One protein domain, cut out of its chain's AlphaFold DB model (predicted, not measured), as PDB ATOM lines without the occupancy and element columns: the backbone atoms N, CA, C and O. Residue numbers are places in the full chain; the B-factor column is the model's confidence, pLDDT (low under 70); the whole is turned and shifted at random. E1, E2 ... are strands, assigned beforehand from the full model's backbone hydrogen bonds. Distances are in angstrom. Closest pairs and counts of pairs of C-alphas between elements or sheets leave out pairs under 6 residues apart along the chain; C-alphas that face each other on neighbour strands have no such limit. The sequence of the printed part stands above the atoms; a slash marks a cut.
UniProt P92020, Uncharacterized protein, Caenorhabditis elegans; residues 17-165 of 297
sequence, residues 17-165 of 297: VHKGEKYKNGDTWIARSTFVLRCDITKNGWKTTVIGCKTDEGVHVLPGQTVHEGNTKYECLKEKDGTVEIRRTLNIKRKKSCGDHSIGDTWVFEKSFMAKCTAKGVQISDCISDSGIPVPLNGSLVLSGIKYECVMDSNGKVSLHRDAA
ATOM      1  N   VAL A  17      49.388  35.510 -68.325       89.35
ATOM      2  CA  VAL A  17      50.803  35.343 -67.984       89.35
ATOM      3  C   VAL A  17      51.052  35.974 -66.621       89.35
ATOM      4  O   VAL A  17      50.864  37.177 -66.454       89.35
ATOM      5  N   HIS A  18      51.468  35.186 -65.635       82.79
ATOM      6  CA  HIS A  18      51.781  35.684 -64.296       82.79
ATOM      7  C   HIS A  18      53.122  35.118 -63.835       82.79
ATOM      8  O   HIS A  18      53.275  33.909 -63.749       82.79
ATOM      9  N   LYS A  19      54.097  36.000 -63.558       79.80
ATOM     10  CA  LYS A  19      55.483  35.623 -63.212       79.80
ATOM     11  C   LYS A  19      56.105  34.597 -64.188       79.80
ATOM     12  O   LYS A  19      56.739  33.647 -63.767       79.80
ATOM     13  N   GLY A  20      55.897  34.779 -65.496       84.18
ATOM     14  CA  GLY A  20      56.429  33.885 -66.538       84.18
ATOM     15  C   GLY A  20      55.590  32.628 -66.809       84.18
ATOM     16  O   GLY A  20      55.665  32.079 -67.905       84.18
ATOM     17  N   GLU A  21      54.718  32.240 -65.879       84.88
ATOM     18  CA  GLU A  21      53.827  31.087 -66.017       84.88
ATOM     19  C   GLU A  21      52.576  31.424 -66.841       84.88
ATOM     20  O   GLU A  21      52.032  32.534 -66.751       84.88
ATOM     21  N   LYS A  22      52.104  30.461 -67.644       91.22
ATOM     22  CA  LYS A  22      50.902  30.594 -68.485       91.22
ATOM     23  C   LYS A  22      49.717  29.858 -67.864       91.22
ATOM     24  O   LYS A  22      49.799  28.665 -67.597       91.22
ATOM     25  N   TYR A  23      48.589  30.551 -67.745       91.96
ATOM     26  CA  TYR A  23      47.348  30.036 -67.165       91.96
ATOM     27  C   TYR A  23      46.212  30.076 -68.184       91.96
ATOM     28  O   TYR A  23      46.025  31.075 -68.884       91.96
ATOM     29  N   LYS A  24      45.423  29.006 -68.258       94.43
ATOM     30  CA  LYS A  24      44.239  28.923 -69.118       94.43
ATOM     31  C   LYS A  24      43.093  29.741 -68.531       94.43
ATOM     32  O   LYS A  24      43.059  30.060 -67.345       94.43
ATOM     33  N   ASN A  25      42.116  30.068 -69.372       94.81
ATOM     34  CA  ASN A  25      40.905  30.740 -68.916       94.81
ATOM     35  C   ASN A  25      40.203  29.916 -67.825       94.81
ATOM     36  O   ASN A  25      39.881  28.752 -68.047       94.81
ATOM     37  N   GLY A  26      39.920  30.539 -66.686       94.29
ATOM     38  CA  GLY A  26      39.299  29.896 -65.534       94.29
ATOM     39  C   GLY A  26      40.276  29.255 -64.550       94.29
ATOM     40  O   GLY A  26      39.841  28.968 -63.435       94.29
ATOM     41  N   ASP A  27      41.555  29.089 -64.904       97.06
ATOM     42  CA  ASP A  27      42.559  28.554 -63.986       97.06
ATOM     43  C   ASP A  27      42.686  29.441 -62.750       97.06
ATOM     44  O   ASP A  27      42.616  30.674 -62.829       97.06
ATOM     45  N   THR A  28      42.913  28.789 -61.612       95.37
ATOM     46  CA  THR A  28      43.155  29.444 -60.331       95.37
ATOM     47  C   THR A  28      44.467  28.992 -59.729       95.37
ATOM     48  O   THR A  28      44.779  27.803 -59.747       95.37
ATOM     49  N   TRP A  29      45.208  29.920 -59.140       93.75
ATOM     50  CA  TRP A  29      46.460  29.621 -58.452       93.75
ATOM     51  C   TRP A  29      46.632  30.518 -57.236       93.75
ATOM     52  O   TRP A  29      45.922  31.508 -57.060       93.75
ATOM     53  N   ILE A  30      47.588  30.161 -56.385       90.79
ATOM     54  CA  ILE A  30      47.932  30.944 -55.203       90.79
ATOM     55  C   ILE A  30      49.121  31.833 -55.543       90.79
ATOM     56  O   ILE A  30      50.160  31.336 -55.969       90.79
ATOM     57  N   ALA A  31      48.986  33.137 -55.326       87.31
ATOM     58  CA  ALA A  31      50.097  34.076 -55.372       87.31
ATOM     59  C   ALA A  31      50.405  34.599 -53.968       87.31
ATOM     60  O   ALA A  31      49.496  34.838 -53.167       87.31
ATOM     61  N   ARG A  32      51.699  34.814 -53.698       82.26
ATOM     62  CA  ARG A  32      52.198  35.405 -52.444       82.26
ATOM     63  C   ARG A  32      51.640  34.684 -51.213       82.26
ATOM     64  O   ARG A  32      51.023  35.277 -50.331       82.26
ATOM     65  N   SER A  33      51.697  33.354 -51.287       84.24
ATOM     66  CA  SER A  33      51.264  32.380 -50.279       84.24
ATOM     67  C   SER A  33      49.788  32.381 -49.854       84.24
ATOM     68  O   SER A  33      49.339  31.373 -49.299       84.24
ATOM     69  N   THR A  34      48.993  33.408 -50.172       90.82
ATOM     70  CA  THR A  34      47.617  33.540 -49.673       90.82
ATOM     71  C   THR A  34      46.581  34.019 -50.680       90.82
ATOM     72  O   THR A  34      45.423  33.658 -50.537       90.82
ATOM     73  N   PHE A  35      46.920  34.797 -51.705       92.07
ATOM     74  CA  PHE A  35      45.887  35.342 -52.588       92.07
ATOM     75  C   PHE A  35      45.532  34.330 -53.669       92.07
ATOM     76  O   PHE A  35      46.404  33.880 -54.410       92.07
ATOM     77  N   VAL A  36      44.252  33.974 -53.769       94.34
ATOM     78  CA  VAL A  36      43.746  33.080 -54.813       94.34
ATOM     79  C   VAL A  36      43.435  33.922 -56.037       94.34
ATOM     80  O   VAL A  36      42.508  34.735 -56.022       94.34
ATOM     81  N   LEU A  37      44.228  33.756 -57.088       92.69
ATOM     82  CA  LEU A  37      44.043  34.437 -58.361       92.69
ATOM     83  C   LEU A  37      43.222  33.564 -59.308       92.69
ATOM     84  O   LEU A  37      43.271  32.340 -59.224       92.69
ATOM     85  N   ARG A  38      42.500  34.204 -60.230       94.16
ATOM     86  CA  ARG A  38      41.834  33.575 -61.372       94.16
ATOM     87  C   ARG A  38      42.264  34.240 -62.669       94.16
ATOM     88  O   ARG A  38      42.342  35.467 -62.738       94.16
ATOM     89  N   CYS A  39      42.490  33.432 -63.699       94.71
ATOM     90  CA  CYS A  39      42.666  33.914 -65.060       94.71
ATOM     91  C   CYS A  39      41.312  34.108 -65.751       94.71
ATOM     92  O   CYS A  39      40.540  33.158 -65.875       94.71
ATOM     93  N   ASP A  40      41.049  35.312 -66.256       92.14
ATOM     94  CA  ASP A  40      39.887  35.609 -67.093       92.14
ATOM     95  C   ASP A  40      40.361  36.089 -68.473       92.14
ATOM     96  O   ASP A  40      40.922  37.180 -68.606       92.14
ATOM     97  N   ILE A  41      40.113  35.296 -69.515       91.56
ATOM     98  CA  ILE A  41      40.395  35.649 -70.910       91.56
ATOM     99  C   ILE A  41      39.113  36.167 -71.553       91.56
ATOM    100  O   ILE A  41      38.078  35.503 -71.579       91.56
ATOM    101  N   THR A  42      39.191  37.371 -72.101       88.81
ATOM    102  CA  THR A  42      38.112  38.033 -72.830       88.81
ATOM    103  C   THR A  42      38.547  38.321 -74.265       88.81
ATOM    104  O   THR A  42      39.728  38.249 -74.602       88.81
ATOM    105  N   LYS A  43      37.603  38.745 -75.113       88.63
ATOM    106  CA  LYS A  43      37.914  39.234 -76.469       88.63
ATOM    107  C   LYS A  43      38.910  40.405 -76.499       88.63
ATOM    108  O   LYS A  43      39.544  40.626 -77.519       88.63
ATOM    109  N   ASN A  44      39.038  41.145 -75.393       87.33
ATOM    110  CA  ASN A  44      39.918  42.309 -75.267       87.33
ATOM    111  C   ASN A  44      41.296  41.951 -74.673       87.33
ATOM    112  O   ASN A  44      42.069  42.848 -74.353       87.33
ATOM    113  N   GLY A  45      41.587  40.663 -74.473       89.37
ATOM    114  CA  GLY A  45      42.784  40.184 -73.784       89.37
ATOM    115  C   GLY A  45      42.450  39.495 -72.466       89.37
ATOM    116  O   GLY A  45      41.294  39.176 -72.182       89.37
ATOM    117  N   TRP A  46      43.471  39.251 -71.654       91.16
ATOM    118  CA  TRP A  46      43.355  38.528 -70.393       91.16
ATOM    119  C   TRP A  46      43.574  39.442 -69.190       91.16
ATOM    120  O   TRP A  46      44.247  40.466 -69.280       91.16
ATOM    121  N   LYS A  47      43.014  39.057 -68.046       90.62
ATOM    122  CA  LYS A  47      43.272  39.692 -66.753       90.62
ATOM    123  C   LYS A  47      43.405  38.637 -65.665       90.62
ATOM    124  O   LYS A  47      42.818  37.562 -65.760       90.62
ATOM    125  N   THR A  48      44.140  38.980 -64.613       90.43
ATOM    126  CA  THR A  48      44.170  38.190 -63.380       90.43
ATOM    127  C   THR A  48      43.394  38.933 -62.304       90.43
ATOM    128  O   THR A  48      43.519  40.151 -62.176       90.43
ATOM    129  N   THR A  49      42.533  38.225 -61.581       90.62
ATOM    130  CA  THR A  49      41.719  38.806 -60.509       90.62
ATOM    131  C   THR A  49      41.927  38.033 -59.219       90.62
ATOM    132  O   THR A  49      42.033  36.811 -59.251       90.62
ATOM    133  N   VAL A  50      41.987  38.727 -58.079       91.47
ATOM    134  CA  VAL A  50      41.959  38.055 -56.775       91.47
ATOM    135  C   VAL A  50      40.512  37.673 -56.476       91.47
ATOM    136  O   VAL A  50      39.642  38.540 -56.369       91.47
ATOM    137  N   ILE A  51      40.250  36.371 -56.383       93.08
ATOM    138  CA  ILE A  51      38.918  35.805 -56.142       93.08
ATOM    139  C   ILE A  51      38.715  35.338 -54.701       93.08
ATOM    140  O   ILE A  51      37.590  35.013 -54.335       93.08
ATOM    141  N   GLY A  52      39.774  35.327 -53.893       94.76
ATOM    142  CA  GLY A  52      39.715  34.922 -52.497       94.76
ATOM    143  C   GLY A  52      41.082  34.846 -51.847       94.76
ATOM    144  O   GLY A  52      42.098  35.268 -52.406       94.76
ATOM    145  N   CYS A  53      41.082  34.292 -50.646       95.80
ATOM    146  CA  CYS A  53      42.246  34.119 -49.806       95.80
ATOM    147  C   CYS A  53      42.413  32.639 -49.448       95.80
ATOM    148  O   CYS A  53      41.442  31.890 -49.397       95.80
ATOM    149  N   LYS A  54      43.641  32.216 -49.179       94.70
ATOM    150  CA  LYS A  54      44.005  30.883 -48.716       94.70
ATOM    151  C   LYS A  54      44.538  30.998 -47.298       94.70
ATOM    152  O   LYS A  54      45.434  31.811 -47.045       94.70
ATOM    153  N   THR A  55      43.987  30.200 -46.398       93.52
ATOM    154  CA  THR A  55      44.460  30.072 -45.017       93.52
ATOM    155  C   THR A  55      45.748  29.247 -44.923       93.52
ATOM    156  O   THR A  55      46.293  28.799 -45.939       93.52
ATOM    157  N   ASP A  56      46.238  29.037 -43.699       88.48
ATOM    158  CA  ASP A  56      47.472  28.288 -43.457       88.48
ATOM    159  C   ASP A  56      47.260  26.772 -43.577       88.48
ATOM    160  O   ASP A  56      48.185  26.075 -43.992       88.48
ATOM    161  N   GLU A  57      46.048  26.263 -43.314       90.13
ATOM    162  CA  GLU A  57      45.664  24.872 -43.634       90.13
ATOM    163  C   GLU A  57      45.191  24.690 -45.092       90.13
ATOM    164  O   GLU A  57      44.755  23.611 -45.485       90.13
ATOM    165  N   GLY A  58      45.280  25.731 -45.930       91.85
ATOM    166  CA  GLY A  58      44.971  25.637 -47.360       91.85
ATOM    167  C   GLY A  58      43.493  25.823 -47.727       91.85
ATOM    168  O   GLY A  58      43.119  25.579 -48.875       91.85
ATOM    169  N   VAL A  59      42.650  26.279 -46.799       95.33
ATOM    170  CA  VAL A  59      41.225  26.544 -47.047       95.33
ATOM    171  C   VAL A  59      41.067  27.782 -47.929       95.33
ATOM    172  O   VAL A  59      41.603  28.848 -47.626       95.33
ATOM    173  N   HIS A  60      40.293  27.656 -49.009       96.37
ATOM    174  CA  HIS A  60      39.896  28.784 -49.849       96.37
ATOM    175  C   HIS A  60      38.723  29.542 -49.209       96.37
ATOM    176  O   HIS A  60      37.651  28.983 -48.985       96.37
ATOM    177  N   VAL A  61      38.934  30.827 -48.943       97.38
ATOM    178  CA  VAL A  61      37.999  31.759 -48.310       97.38
ATOM    179  C   VAL A  61      37.623  32.828 -49.330       97.38
ATOM    180  O   VAL A  61      38.484  33.582 -49.785       97.38
ATOM    181  N   LEU A  62      36.347  32.914 -49.700       96.09
ATOM    182  CA  LEU A  62      35.872  33.968 -50.598       96.09
ATOM    183  C   LEU A  62      35.819  35.320 -49.865       96.09
ATOM    184  O   LEU A  62      35.626  35.352 -48.646       96.09
ATOM    185  N   PRO A  63      35.920  36.453 -50.576       94.57
ATOM    186  CA  PRO A  63      35.748  37.760 -49.965       94.57
ATOM    187  C   PRO A  63      34.402  37.895 -49.242       94.57
ATOM    188  O   PRO A  63      33.359  37.492 -49.757       94.57
ATOM    189  N   GLY A  64      34.432  38.468 -48.041       94.28
ATOM    190  CA  GLY A  64      33.309  38.554 -47.109       94.28
ATOM    191  C   GLY A  64      33.129  37.319 -46.221       94.28
ATOM    192  O   GLY A  64      32.336  37.367 -45.283       94.28
ATOM    193  N   GLN A  65      33.851  36.222 -46.470       97.52
ATOM    194  CA  GLN A  65      33.785  35.034 -45.625       97.52
ATOM    195  C   GLN A  65      34.762  35.105 -44.452       97.52
ATOM    196  O   GLN A  65      35.811  35.753 -44.485       97.52
ATOM    197  N   THR A  66      34.390  34.387 -43.396       97.49
ATOM    198  CA  THR A  66      35.191  34.187 -42.193       97.49
ATOM    199  C   THR A  66      35.290  32.697 -41.909       97.49
ATOM    200  O   THR A  66      34.273  32.005 -41.904       97.49
ATOM    201  N   VAL A  67      36.494  32.213 -41.624       97.25
ATOM    202  CA  VAL A  67      36.744  30.828 -41.203       97.25
ATOM    203  C   VAL A  67      37.617  30.804 -39.951       97.25
ATOM    204  O   VAL A  67      38.225  31.811 -39.582       97.25
ATOM    205  N   HIS A  68      37.652  29.665 -39.263       95.67
ATOM    206  CA  HIS A  68      38.447  29.477 -38.052       95.67
ATOM    207  C   HIS A  68      39.343  28.253 -38.211       95.67
ATOM    208  O   HIS A  68      38.853  27.181 -38.559       95.67
ATOM    209  N   GLU A  69      40.628  28.415 -37.905       91.93
ATOM    210  CA  GLU A  69      41.602  27.325 -37.810       91.93
ATOM    211  C   GLU A  69      42.249  27.401 -36.430       91.93
ATOM    212  O   GLU A  69      42.898  28.392 -36.088       91.93
ATOM    213  N   GLY A  70      42.014  26.388 -35.595       88.31
ATOM    214  CA  GLY A  70      42.458  26.412 -34.202       88.31
ATOM    215  C   GLY A  70      41.963  27.661 -33.465       88.31
ATOM    216  O   GLY A  70      40.761  27.921 -33.394       88.31
ATOM    217  N   ASN A  71      42.898  28.442 -32.921       90.19
ATOM    218  CA  ASN A  71      42.597  29.682 -32.202       90.19
ATOM    219  C   ASN A  71      42.652  30.941 -33.083       90.19
ATOM    220  O   ASN A  71      42.573  32.058 -32.559       90.19
ATOM    221  N   THR A  72      42.776  30.789 -34.398       92.11
ATOM    222  CA  THR A  72      42.931  31.903 -35.334       92.11
ATOM    223  C   THR A  72      41.679  32.055 -36.192       92.11
ATOM    224  O   THR A  72      41.211  31.112 -36.829       92.11
ATOM    225  N   LYS A  73      41.117  33.267 -36.214       95.70
ATOM    226  CA  LYS A  73      40.054  33.658 -37.150       95.70
ATOM    227  C   LYS A  73      40.673  34.269 -38.396       95.70
ATOM    228  O   LYS A  73      41.450  35.212 -38.278       95.70
ATOM    229  N   TYR A  74      40.265  33.780 -39.556       96.85
ATOM    230  CA  TYR A  74      40.642  34.309 -40.858       96.85
ATOM    231  C   TYR A  74      39.448  35.036 -41.461       96.85
ATOM    232  O   TYR A  74      38.354  34.480 -41.528       96.85
ATOM    233  N   GLU A  75      39.664  36.263 -41.916       97.24
ATOM    234  CA  GLU A  75      38.675  37.068 -42.632       97.24
ATOM    235  C   GLU A  75      39.282  37.449 -43.980       97.24
ATOM    236  O   GLU A  75      40.340  38.073 -44.013       97.24
ATOM    237  N   CYS A  76      38.640  37.054 -45.080       96.73
ATOM    238  CA  CYS A  76      39.021  37.518 -46.413       96.73
ATOM    239  C   CYS A  76      38.132  38.710 -46.753       96.73
ATOM    240  O   CYS A  76      36.919  38.566 -46.886       96.73
ATOM    241  N   LEU A  77      38.711  39.895 -46.842       95.12
ATOM    242  CA  LEU A  77      38.015  41.158 -47.049       95.12
ATOM    243  C   LEU A  77      38.287  41.657 -48.465       95.12
ATOM    244  O   LEU A  77      39.346  41.404 -49.035       95.12
ATOM    245  N   LYS A  78      37.315  42.361 -49.042       90.66
ATOM    246  CA  LYS A  78      37.492  43.076 -50.302       90.66
ATOM    247  C   LYS A  78      37.103  44.525 -50.099       90.66
ATOM    248  O   LYS A  78      35.945  44.825 -49.809       90.66
ATOM    249  N   GLU A  79      38.084  45.389 -50.276       87.60
ATOM    250  CA  GLU A  79      37.943  46.826 -50.165       87.60
ATOM    251  C   GLU A  79      37.243  47.415 -51.396       87.60
ATOM    252  O   GLU A  79      37.076  46.773 -52.441       87.60
ATOM    253  N   LYS A  80      36.794  48.668 -51.268       85.77
ATOM    254  CA  LYS A  80      36.029  49.367 -52.318       85.77
ATOM    255  C   LYS A  80      36.822  49.577 -53.609       85.77
ATOM    256  O   LYS A  80      36.224  49.659 -54.677       85.77
ATOM    257  N   ASP A  81      38.141  49.678 -53.503       83.78
ATOM    258  CA  ASP A  81      39.074  49.803 -54.627       83.78
ATOM    259  C   ASP A  81      39.342  48.457 -55.334       83.78
ATOM    260  O   ASP A  81      39.986  48.417 -56.380       83.78
ATOM    261  N   GLY A  82      38.808  47.354 -54.798       82.40
ATOM    262  CA  GLY A  82      39.006  46.002 -55.304       82.40
ATOM    263  C   GLY A  82      40.192  45.267 -54.684       82.40
ATOM    264  O   GLY A  82      40.360  44.085 -55.000       82.40
ATOM    265  N   THR A  83      40.964  45.913 -53.804       85.90
ATOM    266  CA  THR A  83      42.026  45.271 -53.027       85.90
ATOM    267  C   THR A  83      41.421  44.174 -52.162       85.90
ATOM    268  O   THR A  83      40.353  44.336 -51.573       85.90
ATOM    269  N   VAL A  84      42.089  43.024 -52.118       91.33
ATOM    270  CA  VAL A  84      41.709  41.919 -51.242       91.33
ATOM    271  C   VAL A  84      42.712  41.870 -50.101       91.33
ATOM    272  O   VAL A  84      43.920  41.874 -50.336       91.33
ATOM    273  N   GLU A  85      42.195  41.827 -48.883       93.66
ATOM    274  CA  GLU A  85      42.964  41.718 -47.651       93.66
ATOM    275  C   GLU A  85      42.616  40.395 -46.972       93.66
ATOM    276  O   GLU A  85      41.459  39.977 -46.953       93.66
ATOM    277  N   ILE A  86      43.603  39.734 -46.376       95.49
ATOM    278  CA  ILE A  86      43.345  38.656 -45.422       95.49
ATOM    279  C   ILE A  86      43.796  39.079 -44.030       95.49
ATOM    280  O   ILE A  86      44.962  39.406 -43.799       95.49
ATOM    281  N   ARG A  87      42.866  39.009 -43.081       96.32
ATOM    282  CA  ARG A  87      43.112  39.297 -41.674       96.32
ATOM    283  C   ARG A  87      43.132  38.003 -40.874       96.32
ATOM    284  O   ARG A  87      42.124  37.306 -40.793       96.32
ATOM    285  N   ARG A  88      44.268  37.701 -40.245       95.35
ATOM    286  CA  ARG A  88      44.417  36.623 -39.259       95.35
ATOM    287  C   ARG A  88      44.305  37.223 -37.869       95.35
ATOM    288  O   ARG A  88      45.074  38.108 -37.526       95.35
ATOM    289  N   THR A  89      43.373  36.768 -37.052       95.83
ATOM    290  CA  THR A  89      43.117  37.336 -35.727       95.83
ATOM    291  C   THR A  89      43.205  36.263 -34.662       95.83
ATOM    292  O   THR A  89      42.445  35.294 -34.695       95.83
ATOM    293  N   LEU A  90      44.076  36.474 -33.679       91.93
ATOM    294  CA  LEU A  90      44.224  35.567 -32.557       91.93
ATOM    295  C   LEU A  90      43.033  35.702 -31.595       91.93
ATOM    296  O   LEU A  90      42.770  36.772 -31.044       91.93
ATOM    297  N   ASN A  91      42.319  34.603 -31.366       85.08
ATOM    298  CA  ASN A  91      41.142  34.531 -30.500       85.08
ATOM    299  C   ASN A  91      41.425  33.735 -29.218       85.08
ATOM    300  O   ASN A  91      40.671  32.830 -28.865       85.08
ATOM    301  N   ILE A  92      42.488  34.074 -28.484       80.78
ATOM    302  CA  ILE A  92      42.723  33.484 -27.159       80.78
ATOM    303  C   ILE A  92      42.450  34.478 -26.037       80.78
ATOM    304  O   ILE A  92      42.716  35.676 -26.143       80.78
ATOM    305  N   LYS A  93      41.959  33.963 -24.908       76.72
ATOM    306  CA  LYS A  93      41.991  34.705 -23.645       76.72
ATOM    307  C   LYS A  93      43.445  34.789 -23.173       76.72
ATOM    308  O   LYS A  93      44.197  33.830 -23.345       76.72
ATOM    309  N   ARG A  94      43.831  35.910 -22.550       73.39
ATOM    310  CA  ARG A  94      45.175  36.084 -21.966       73.39
ATOM    311  C   ARG A  94      45.515  34.882 -21.077       73.39
ATOM    312  O   ARG A  94      44.820  34.632 -20.090       73.39
ATOM    313  N   LYS A  95      46.571  34.142 -21.424       78.57
ATOM    314  CA  LYS A  95      47.063  33.020 -20.617       78.57
ATOM    315  C   LYS A  95      47.948  33.568 -19.501       78.57
ATOM    316  O   LYS A  95      48.961  34.198 -19.780       78.57
ATOM    317  N   LYS A  96      47.566  33.326 -18.241       82.27
ATOM    318  CA  LYS A  96      48.351  33.746 -17.062       82.27
ATOM    319  C   LYS A  96      49.630  32.926 -16.865       82.27
ATOM    320  O   LYS A  96      50.577  33.438 -16.290       82.27
ATOM    321  N   SER A  97      49.640  31.672 -17.319       88.94
ATOM    322  CA  SER A  97      50.811  30.791 -17.273       88.94
ATOM    323  C   SER A  97      51.446  30.686 -18.655       88.94
ATOM    324  O   SER A  97      50.730  30.634 -19.658       88.94
ATOM    325  N   CYS A  98      52.775  30.632 -18.685       91.16
ATOM    326  CA  CYS A  98      53.566  30.396 -19.887       91.16
ATOM    327  C   CYS A  98      53.746  28.903 -20.212       91.16
ATOM    328  O   CYS A  98      54.437  28.577 -21.170       91.16
ATOM    329  N   GLY A  99      53.124  27.998 -19.447       89.07
ATOM    330  CA  GLY A  99      53.363  26.561 -19.590       89.07
ATOM    331  C   GLY A  99      54.800  26.223 -19.204       89.07
ATOM    332  O   GLY A  99      55.233  26.608 -18.119       89.07
ATOM    333  N   ASP A 100      55.519  25.564 -20.111       91.36
ATOM    334  CA  ASP A 100      56.913  25.141 -19.915       91.36
ATOM    335  C   ASP A 100      57.941  26.236 -20.262       91.36
ATOM    336  O   ASP A 100      59.144  26.027 -20.122       91.36
ATOM    337  N   HIS A 101      57.488  27.411 -20.711       91.87
ATOM    338  CA  HIS A 101      58.366  28.524 -21.072       91.87
ATOM    339  C   HIS A 101      58.767  29.356 -19.847       91.87
ATOM    340  O   HIS A 101      57.920  29.782 -19.054       91.87
ATOM    341  N   SER A 102      60.061  29.641 -19.733       92.45
ATOM    342  CA  SER A 102      60.636  30.521 -18.717       92.45
ATOM    343  C   SER A 102      60.349  31.991 -19.023       92.45
ATOM    344  O   SER A 102      60.148  32.385 -20.171       92.45
ATOM    345  N   ILE A 103      60.340  32.845 -17.994       91.06
ATOM    346  CA  ILE A 103      60.209  34.297 -18.188       91.06
ATOM    347  C   ILE A 103      61.348  34.789 -19.088       91.06
ATOM    348  O   ILE A 103      62.515  34.576 -18.780       91.06
ATOM    349  N   GLY A 104      60.994  35.496 -20.163       86.50
ATOM    350  CA  GLY A 104      61.930  35.965 -21.184       86.50
ATOM    351  C   GLY A 104      61.907  35.136 -22.466       86.50
ATOM    352  O   GLY A 104      62.217  35.696 -23.515       86.50
ATOM    353  N   ASP A 105      61.466  33.875 -22.404       88.79
ATOM    354  CA  ASP A 105      61.368  33.005 -23.576       88.79
ATOM    355  C   ASP A 105      60.429  33.599 -24.624       88.79
ATOM    356  O   ASP A 105      59.372  34.159 -24.302       88.79
ATOM    357  N   THR A 106      60.804  33.419 -25.889       88.09
ATOM    358  CA  THR A 106      60.013  33.816 -27.053       88.09
ATOM    359  C   THR A 106      59.811  32.640 -27.991       88.09
ATOM    360  O   THR A 106      60.758  31.902 -28.260       88.09
ATOM    361  N   TRP A 107      58.603  32.476 -28.520       89.86
ATOM    362  CA  TRP A 107      58.280  31.393 -29.447       89.86
ATOM    363  C   TRP A 107      57.205  31.810 -30.447       89.86
ATOM    364  O   TRP A 107      56.371  32.676 -30.174       89.86
ATOM    365  N   VAL A 108      57.191  31.150 -31.607       90.41
ATOM    366  CA  VAL A 108      56.099  31.297 -32.572       90.41
ATOM    367  C   VAL A 108      54.866  30.575 -32.034       90.41
ATOM    368  O   VAL A 108      54.885  29.379 -31.753       90.41
ATOM    369  N   PHE A 109      53.780  31.319 -31.896       89.09
ATOM    370  CA  PHE A 109      52.493  30.888 -31.389       89.09
ATOM    371  C   PHE A 109      51.444  30.962 -32.501       89.09
ATOM    372  O   PHE A 109      51.336  31.974 -33.192       89.09
ATOM    373  N   GLU A 110      50.678  29.878 -32.682       86.95
ATOM    374  CA  GLU A 110      49.622  29.778 -33.708       86.95
ATOM    375  C   GLU A 110      50.113  30.200 -35.111       86.95
ATOM    376  O   GLU A 110      49.408  30.884 -35.847       86.95
ATOM    377  N   LYS A 111      51.357  29.826 -35.455       86.28
ATOM    378  CA  LYS A 111      52.064  30.070 -36.732       86.28
ATOM    379  C   LYS A 111      52.363  31.534 -37.098       86.28
ATOM    380  O   LYS A 111      53.364  31.778 -37.760       86.28
ATOM    381  N   SER A 112      51.545  32.500 -36.685       91.45
ATOM    382  CA  SER A 112      51.623  33.896 -37.155       91.45
ATOM    383  C   SER A 112      51.879  34.929 -36.059       91.45
ATOM    384  O   SER A 112      51.838  36.125 -36.344       91.45
ATOM    385  N   PHE A 113      52.128  34.522 -34.814       92.93
ATOM    386  CA  PHE A 113      52.317  35.457 -33.702       92.93
ATOM    387  C   PHE A 113      53.572  35.110 -32.910       92.93
ATOM    388  O   PHE A 113      53.794  33.952 -32.584       92.93
ATOM    389  N   MET A 114      54.394  36.098 -32.572       92.03
ATOM    390  CA  MET A 114      55.502  35.919 -31.640       92.03
ATOM    391  C   MET A 114      54.979  36.112 -30.222       92.03
ATOM    392  O   MET A 114      54.521  37.197 -29.858       92.03
ATOM    393  N   ALA A 115      55.028  35.057 -29.421       91.26
ATOM    394  CA  ALA A 115      54.714  35.106 -28.006       91.26
ATOM    395  C   ALA A 115      55.991  35.313 -27.187       91.26
ATOM    396  O   ALA A 115      57.047  34.790 -27.527       91.26
ATOM    397  N   LYS A 116      55.865  36.043 -26.081       90.64
ATOM    398  CA  LYS A 116      56.884  36.249 -25.059       90.64
ATOM    399  C   LYS A 116      56.307  35.906 -23.694       90.64
ATOM    400  O   LYS A 116      55.237  36.407 -23.323       90.64
ATOM    401  N   CYS A 117      57.015  35.086 -22.927       89.72
ATOM    402  CA  CYS A 117      56.654  34.840 -21.540       89.72
ATOM    403  C   CYS A 117      57.095  36.017 -20.667       89.72
ATOM    404  O   CYS A 117      58.273  36.377 -20.626       89.72
ATOM    405  N   THR A 118      56.155  36.611 -19.936       91.57
ATOM    406  CA  THR A 118      56.441  37.656 -18.949       91.57
ATOM    407  C   THR A 118      55.867  37.282 -17.588       91.57
ATOM    408  O   THR A 118      55.086  36.342 -17.460       91.57
ATOM    409  N   ALA A 119      56.191  38.054 -16.548       92.21
ATOM    410  CA  ALA A 119      55.593  37.877 -15.220       92.21
ATOM    411  C   ALA A 119      54.051  37.998 -15.218       92.21
ATOM    412  O   ALA A 119      53.398  37.597 -14.258       92.21
ATOM    413  N   LYS A 120      53.457  38.559 -16.284       90.74
ATOM    414  CA  LYS A 120      52.001  38.669 -16.473       90.74
ATOM    415  C   LYS A 120      51.404  37.499 -17.271       90.74
ATOM    416  O   LYS A 120      50.194  37.490 -17.501       90.74
ATOM    417  N   GLY A 121      52.227  36.536 -17.685       91.21
ATOM    418  CA  GLY A 121      51.859  35.416 -18.542       91.21
ATOM    419  C   GLY A 121      52.279  35.622 -19.996       91.21
ATOM    420  O   GLY A 121      53.237  36.337 -20.289       91.21
ATOM    421  N   VAL A 122      51.560  34.980 -20.915       91.35
ATOM    422  CA  VAL A 122      51.864  35.031 -22.351       91.35
ATOM    423  C   VAL A 122      51.427  36.373 -22.929       91.35
ATOM    424  O   VAL A 122      50.246  36.729 -22.868       91.35
ATOM    425  N   GLN A 123      52.369  37.103 -23.523       91.20
ATOM    426  CA  GLN A 123      52.108  38.337 -24.259       91.20
ATOM    427  C   GLN A 123      52.560  38.176 -25.704       91.20
ATOM    428  O   GLN A 123      53.616  37.613 -25.956       91.20
ATOM    429  N   ILE A 124      51.776  38.676 -26.653       91.43
ATOM    430  CA  ILE A 124      52.228  38.765 -28.042       91.43
ATOM    431  C   ILE A 124      53.136  39.991 -28.156       91.43
ATOM    432  O   ILE A 124      52.774  41.043 -27.626       91.43
ATOM    433  N   SER A 125      54.306  39.847 -28.777       88.15
ATOM    434  CA  SER A 125      55.250  40.948 -29.031       88.15
ATOM    435  C   SER A 125      55.211  41.424 -30.480       88.15
ATOM    436  O   SER A 125      55.328  42.621 -30.731       88.15
ATOM    437  N   ASP A 126      54.980  40.498 -31.411       90.25
ATOM    438  CA  ASP A 126      55.028  40.723 -32.854       90.25
ATOM    439  C   ASP A 126      54.051  39.780 -33.562       90.25
ATOM    440  O   ASP A 126      53.640  38.749 -33.020       90.25
ATOM    441  N   CYS A 127      53.717  40.093 -34.806       93.46
ATOM    442  CA  CYS A 127      53.188  39.115 -35.747       93.46
ATOM    443  C   CYS A 127      54.348  38.544 -36.566       93.46
ATOM    444  O   CYS A 127      55.409  39.151 -36.645       93.46
ATOM    445  N   ILE A 128      54.160  37.392 -37.196       90.12
ATOM    446  CA  ILE A 128      55.165  36.744 -38.036       90.12
ATOM    447  C   ILE A 128      54.659  36.734 -39.478       90.12
ATOM    448  O   ILE A 128      53.557  36.250 -39.742       90.12
ATOM    449  N   SER A 129      55.442  37.304 -40.399       86.60
ATOM    450  CA  SER A 129      55.176  37.225 -41.840       86.60
ATOM    451  C   SER A 129      55.265  35.779 -42.336       86.60
ATOM    452  O   SER A 129      55.842  34.919 -41.670       86.60
ATOM    453  N   ASP A 130      54.778  35.506 -43.547       82.65
ATOM    454  CA  ASP A 130      54.839  34.147 -44.111       82.65
ATOM    455  C   ASP A 130      56.290  33.665 -44.323       82.65
ATOM    456  O   ASP A 130      56.581  32.476 -44.253       82.65
ATOM    457  N   SER A 131      57.229  34.604 -44.490       78.08
ATOM    458  CA  SER A 131      58.668  34.335 -44.580       78.08
ATOM    459  C   SER A 131      59.372  34.143 -43.225       78.08
ATOM    460  O   SER A 131      60.574  33.844 -43.203       78.08
ATOM    461  N   GLY A 132      58.641  34.281 -42.112       82.57
ATOM    462  CA  GLY A 132      59.139  34.108 -40.745       82.57
ATOM    463  C   GLY A 132      59.664  35.387 -40.083       82.57
ATOM    464  O   GLY A 132      60.360  35.302 -39.075       82.57
ATOM    465  N   ILE A 133      59.376  36.566 -40.637       80.25
ATOM    466  CA  ILE A 133      59.934  37.838 -40.162       80.25
ATOM    467  C   ILE A 133      58.988  38.482 -39.147       80.25
ATOM    468  O   ILE A 133      57.798  38.627 -39.440       80.25
ATOM    469  N   PRO A 134      59.501  38.941 -37.995       82.27
ATOM    470  CA  PRO A 134      58.720  39.725 -37.053       82.27
ATOM    471  C   PRO A 134      58.220  41.048 -37.652       82.27
ATOM    472  O   PRO A 134      58.990  41.846 -38.197       82.27
ATOM    473  N   VAL A 135      56.918  41.273 -37.515       85.56
ATOM    474  CA  VAL A 135      56.208  42.523 -37.777       85.56
ATOM    475  C   VAL A 135      55.816  43.105 -36.417       85.56
ATOM    476  O   VAL A 135      54.935  42.536 -35.761       85.56
ATOM    477  N   PRO A 136      56.433  44.218 -35.986       83.58
ATOM    478  CA  PRO A 136      56.180  44.792 -34.671       83.58
ATOM    479  C   PRO A 136      54.711  45.102 -34.435       83.58
ATOM    480  O   PRO A 136      54.023  45.582 -35.340       83.58
ATOM    481  N   LEU A 137      54.241  44.900 -33.202       86.26
ATOM    482  CA  LEU A 137      52.906  45.339 -32.801       86.26
ATOM    483  C   LEU A 137      52.684  46.830 -33.091       86.26
ATOM    484  O   LEU A 137      53.516  47.685 -32.783       86.26
ATOM    485  N   ASN A 138      51.517  47.136 -33.654       89.06
ATOM    486  CA  ASN A 138      51.137  48.450 -34.177       89.06
ATOM    487  C   ASN A 138      52.183  49.007 -35.162       89.06
ATOM    488  O   ASN A 138      52.538  50.192 -35.162       89.06
ATOM    489  N   GLY A 139      52.736  48.108 -35.966       83.72
ATOM    490  CA  GLY A 139      53.725  48.375 -36.991       83.72
ATOM    491  C   GLY A 139      53.342  47.704 -38.299       83.72
ATOM    492  O   GLY A 139      52.436  46.870 -38.365       83.72
ATOM    493  N   SER A 140      54.061  48.091 -39.344       83.47
ATOM    494  CA  SER A 140      53.882  47.566 -40.687       83.47
ATOM    495  C   SER A 140      55.216  47.152 -41.287       83.47
ATOM    496  O   SER A 140      56.253  47.736 -40.973       83.47
ATOM    497  N   LEU A 141      55.172  46.183 -42.190       79.98
ATOM    498  CA  LEU A 141      56.314  45.690 -42.945       79.98
ATOM    499  C   LEU A 141      55.860  45.432 -44.382       79.98
ATOM    500  O   LEU A 141      54.850  44.769 -44.587       79.98
ATOM    501  N   VAL A 142      56.595  45.923 -45.378       75.44
ATOM    502  CA  VAL A 142      56.340  45.573 -46.784       75.44
ATOM    503  C   VAL A 142      57.390  44.569 -47.241       75.44
ATOM    504  O   VAL A 142      58.584  44.851 -47.152       75.44
ATOM    505  N   LEU A 143      56.946  43.412 -47.733       71.55
ATOM    506  CA  LEU A 143      57.782  42.365 -48.326       71.55
ATOM    507  C   LEU A 143      57.184  41.977 -49.667       71.55
ATOM    508  O   LEU A 143      56.006  41.642 -49.717       71.55
ATOM    509  N   SER A 144      57.975  41.997 -50.740       71.13
ATOM    510  CA  SER A 144      57.573  41.394 -52.024       71.13
ATOM    511  C   SER A 144      56.225  41.890 -52.587       71.13
ATOM    512  O   SER A 144      55.485  41.174 -53.269       71.13
ATOM    513  N   GLY A 145      55.888  43.153 -52.306       72.08
ATOM    514  CA  GLY A 145      54.611  43.752 -52.696       72.08
ATOM    515  C   GLY A 145      53.412  43.286 -51.863       72.08
ATOM    516  O   GLY A 145      52.280  43.470 -52.295       72.08
ATOM    517  N   ILE A 146      53.635  42.686 -50.695       78.74
ATOM    518  CA  ILE A 146      52.647  42.512 -49.630       78.74
ATOM    519  C   ILE A 146      52.966  43.484 -48.517       78.74
ATOM    520  O   ILE A 146      54.100  43.544 -48.040       78.74
ATOM    521  N   LYS A 147      51.952  44.212 -48.074       83.90
ATOM    522  CA  LYS A 147      52.028  44.986 -46.850       83.90
ATOM    523  C   LYS A 147      51.414  44.158 -45.729       83.90
ATOM    524  O   LYS A 147      50.292  43.673 -45.822       83.90
ATOM    525  N   TYR A 148      52.205  43.960 -44.687       86.68
ATOM    526  CA  TYR A 148      51.812  43.332 -43.440       86.68
ATOM    527  C   TYR A 148      51.577  44.429 -42.411       86.68
ATOM    528  O   TYR A 148      52.426  45.307 -42.259       86.68
ATOM    529  N   GLU A 149      50.486  44.351 -41.658       92.07
ATOM    530  CA  GLU A 149      50.283  45.170 -40.460       92.07
ATOM    531  C   GLU A 149      49.958  44.273 -39.271       92.07
ATOM    532  O   GLU A 149      49.066  43.429 -39.338       92.07
ATOM    533  N   CYS A 150      50.681  44.452 -38.167       93.20
ATOM    534  CA  CYS A 150      50.369  43.773 -36.918       93.20
ATOM    535  C   CYS A 150      49.629  44.744 -36.006       93.20
ATOM    536  O   CYS A 150      50.207  45.717 -35.533       93.20
ATOM    537  N   VAL A 151      48.349  44.501 -35.758       95.01
ATOM    538  CA  VAL A 151      47.459  45.426 -35.052       95.01
ATOM    539  C   VAL A 151      47.029  44.812 -33.730       95.01
ATOM    540  O   VAL A 151      46.537  43.687 -33.708       95.01
ATOM    541  N   MET A 152      47.161  45.555 -32.628       92.81
ATOM    542  CA  MET A 152      46.515  45.219 -31.358       92.81
ATOM    543  C   MET A 152      45.359  46.178 -31.105       92.81
ATOM    544  O   MET A 152      45.563  47.386 -31.004       92.81
ATOM    545  N   ASP A 153      44.149  45.642 -30.975       90.89
ATOM    546  CA  ASP A 153      42.989  46.455 -30.620       90.89
ATOM    547  C   ASP A 153      42.991  46.844 -29.128       90.89
ATOM    548  O   ASP A 153      43.780  46.352 -28.316       90.89
ATOM    549  N   SER A 154      42.066  47.721 -28.738       89.34
ATOM    550  CA  SER A 154      41.911  48.173 -27.348       89.34
ATOM    551  C   SER A 154      41.558  47.050 -26.363       89.34
ATOM    552  O   SER A 154      41.815  47.178 -25.165       89.34
ATOM    553  N   ASN A 155      41.016  45.931 -26.850       87.20
ATOM    554  CA  ASN A 155      40.716  44.745 -26.050       87.20
ATOM    555  C   ASN A 155      41.945  43.829 -25.888       87.20
ATOM    556  O   ASN A 155      41.900  42.846 -25.142       87.20
ATOM    557  N   GLY A 156      43.064  44.148 -26.547       87.13
ATOM    558  CA  GLY A 156      44.287  43.352 -26.564       87.13
ATOM    559  C   GLY A 156      44.239  42.172 -27.531       87.13
ATOM    560  O   GLY A 156      45.069  41.269 -27.415       87.13
ATOM    561  N   LYS A 157      43.274  42.145 -28.453       91.96
ATOM    562  CA  LYS A 157      43.231  41.175 -29.543       91.96
ATOM    563  C   LYS A 157      44.239  41.589 -30.605       91.96
ATOM    564  O   LYS A 157      44.266  42.746 -31.014       91.96
ATOM    565  N   VAL A 158      45.048  40.632 -31.047       95.00
ATOM    566  CA  VAL A 158      46.086  40.864 -32.051       95.00
ATOM    567  C   VAL A 158      45.648  40.292 -33.391       95.00
ATOM    568  O   VAL A 158      45.156  39.161 -33.462       95.00
ATOM    569  N   SER A 159      45.838  41.076 -34.446       96.23
ATOM    570  CA  SER A 159      45.542  40.711 -35.822       96.23
ATOM    571  C   SER A 159      46.742  40.977 -36.725       96.23
ATOM    572  O   SER A 159      47.330  42.050 -36.662       96.23
ATOM    573  N   LEU A 160      47.057  40.030 -37.604       95.69
ATOM    574  CA  LEU A 160      47.948  40.220 -38.740       95.69
ATOM    575  C   LEU A 160      47.108  40.467 -39.990       95.69
ATOM    576  O   LEU A 160      46.342  39.602 -40.414       95.69
ATOM    577  N   HIS A 161      47.258  41.648 -40.561       95.00
ATOM    578  CA  HIS A 161      46.614  42.072 -41.791       95.00
ATOM    579  C   HIS A 161      47.605  41.897 -42.935       95.00
ATOM    580  O   HIS A 161      48.802  42.138 -42.755       95.00
ATOM    581  N   ARG A 162      47.114  41.458 -44.091       91.64
ATOM    582  CA  ARG A 162      47.903  41.356 -45.316       91.64
ATOM    583  C   ARG A 162      47.096  41.876 -46.481       91.64
ATOM    584  O   ARG A 162      46.102  41.250 -46.851       91.64
ATOM    585  N   ASP A 163      47.572  42.947 -47.090       86.64
ATOM    586  CA  ASP A 163      47.087  43.433 -48.370       86.64
ATOM    587  C   ASP A 163      48.139  43.199 -49.455       86.64
ATOM    588  O   ASP A 163      49.353  43.283 -49.230       86.64
ATOM    589  N   ALA A 164      47.670  42.882 -50.661       72.49
ATOM    590  CA  ALA A 164      48.503  43.056 -51.835       72.49
ATOM    591  C   ALA A 164      48.777  44.557 -51.956       72.49
ATOM    592  O   ALA A 164      47.872  45.306 -52.323       72.49
ATOM    593  N   ALA A 165      50.006  44.985 -51.656       56.01
ATOM    594  CA  ALA A 165      50.386  46.375 -51.833       56.01
ATOM    595  C   ALA A 165      50.051  46.766 -53.282       56.01
ATOM    596  O   ALA A 165      50.267  45.944 -54.189       56.01
TER     597      ALA A 165
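What this domain is: This is residues 17 to 165 of the 297 residues of an uncharacterized protein of Caenorhabditis elegans (UniProt P92020). The domain is a long rod made of three twisted sheets: a six-stranded sheet lies in the middle of its length, the small sheet E2 to E4 reaches out to one end and the sheet E8 to E11 to the other, each only partly face to face with the large sheet. The tips of the hairpins E3-E4 and E9-E10 make the two ends. The printed part has 149 residues with no named helix and fourteen named strands, E1 to E14 in turn, and its class is all strand. The large sheet runs E5, E6, E7, E14, E13, E12, and the three sheets are antiparallel throughout. The whole is only just compact, close to loose, with a radius of gyration of the C-alphas of 17.5 A, and spans 64 by 27 by 25 A.

Where its parts are: E1 is residues 21 to 23, with C-alpha 21 at (53.827, 31.087, -66.017). E2 is residues 28 to 31, E3 residues 35 to 42, 21.9 A long, and E4 residues 45 to 54, 26.8 A. E5 is residues 66 to 69, E6 72 to 78, 19.5 A, and E7 84 to 90, 19.9 A. E8 is residues 106 to 109, E9 113 to 118, 15.5 A, E10 121 to 128, 19.8 A, and E11 134 to 136. E12 is residues 139 to 143, 13.5 A, E13 146 to 152, 19.5 A, and E14 158 to 164, 20.1 A, ending at C-alpha 164 (48.503, 43.056, -51.835).

How they stand to each other: The large sheet is strongly twisted. Its inner strands E7 and E14 are antiparallel at 164 degrees, with N 88 and O 160 2.8 A apart, within hydrogen-bond range. The domain is a stack of sheets, three sheets face to face in turn. The sheet E2 E3 E4 and the large sheet are face to face, the parts that face each other 10.0 A centre to centre; the closest C-alphas of E4 and E6 are those of Cys 53 and Cys 76, 5.8 A apart. The sheet E8 E9 E10 E11 and the large sheet are face to face too, the parts that face each other 9.6 A centre to centre; the closest C-alphas of E10 and E13 are those of Cys 127 and Cys 150, 5.6 A apart. E10 bends by 56 degrees at residue 125. Four meanders, each strand the antiparallel neighbour of the one before, are E2 E3 E4, E5 E6 E7, E8 E9 E10 E11 and E12 E13 E14. In the hairpin E3 and E4, N 38 and O 49 are 2.8 A apart; in the hairpin E9 and E10, N 116 and O 123 are 2.7 A apart. E1 pairs with no named strand; E1 and E2 are apart.

The domain as a whole: The two C-alphas farthest apart, those of Lys 43 and Ala 119, are 63.8 A apart. The printed part has no cut. The long links are E4 to E5, 11 residues, and E7 to E8, 15 residues. The mean pLDDT of the printed part is 89.2, and residue 165 is under 70.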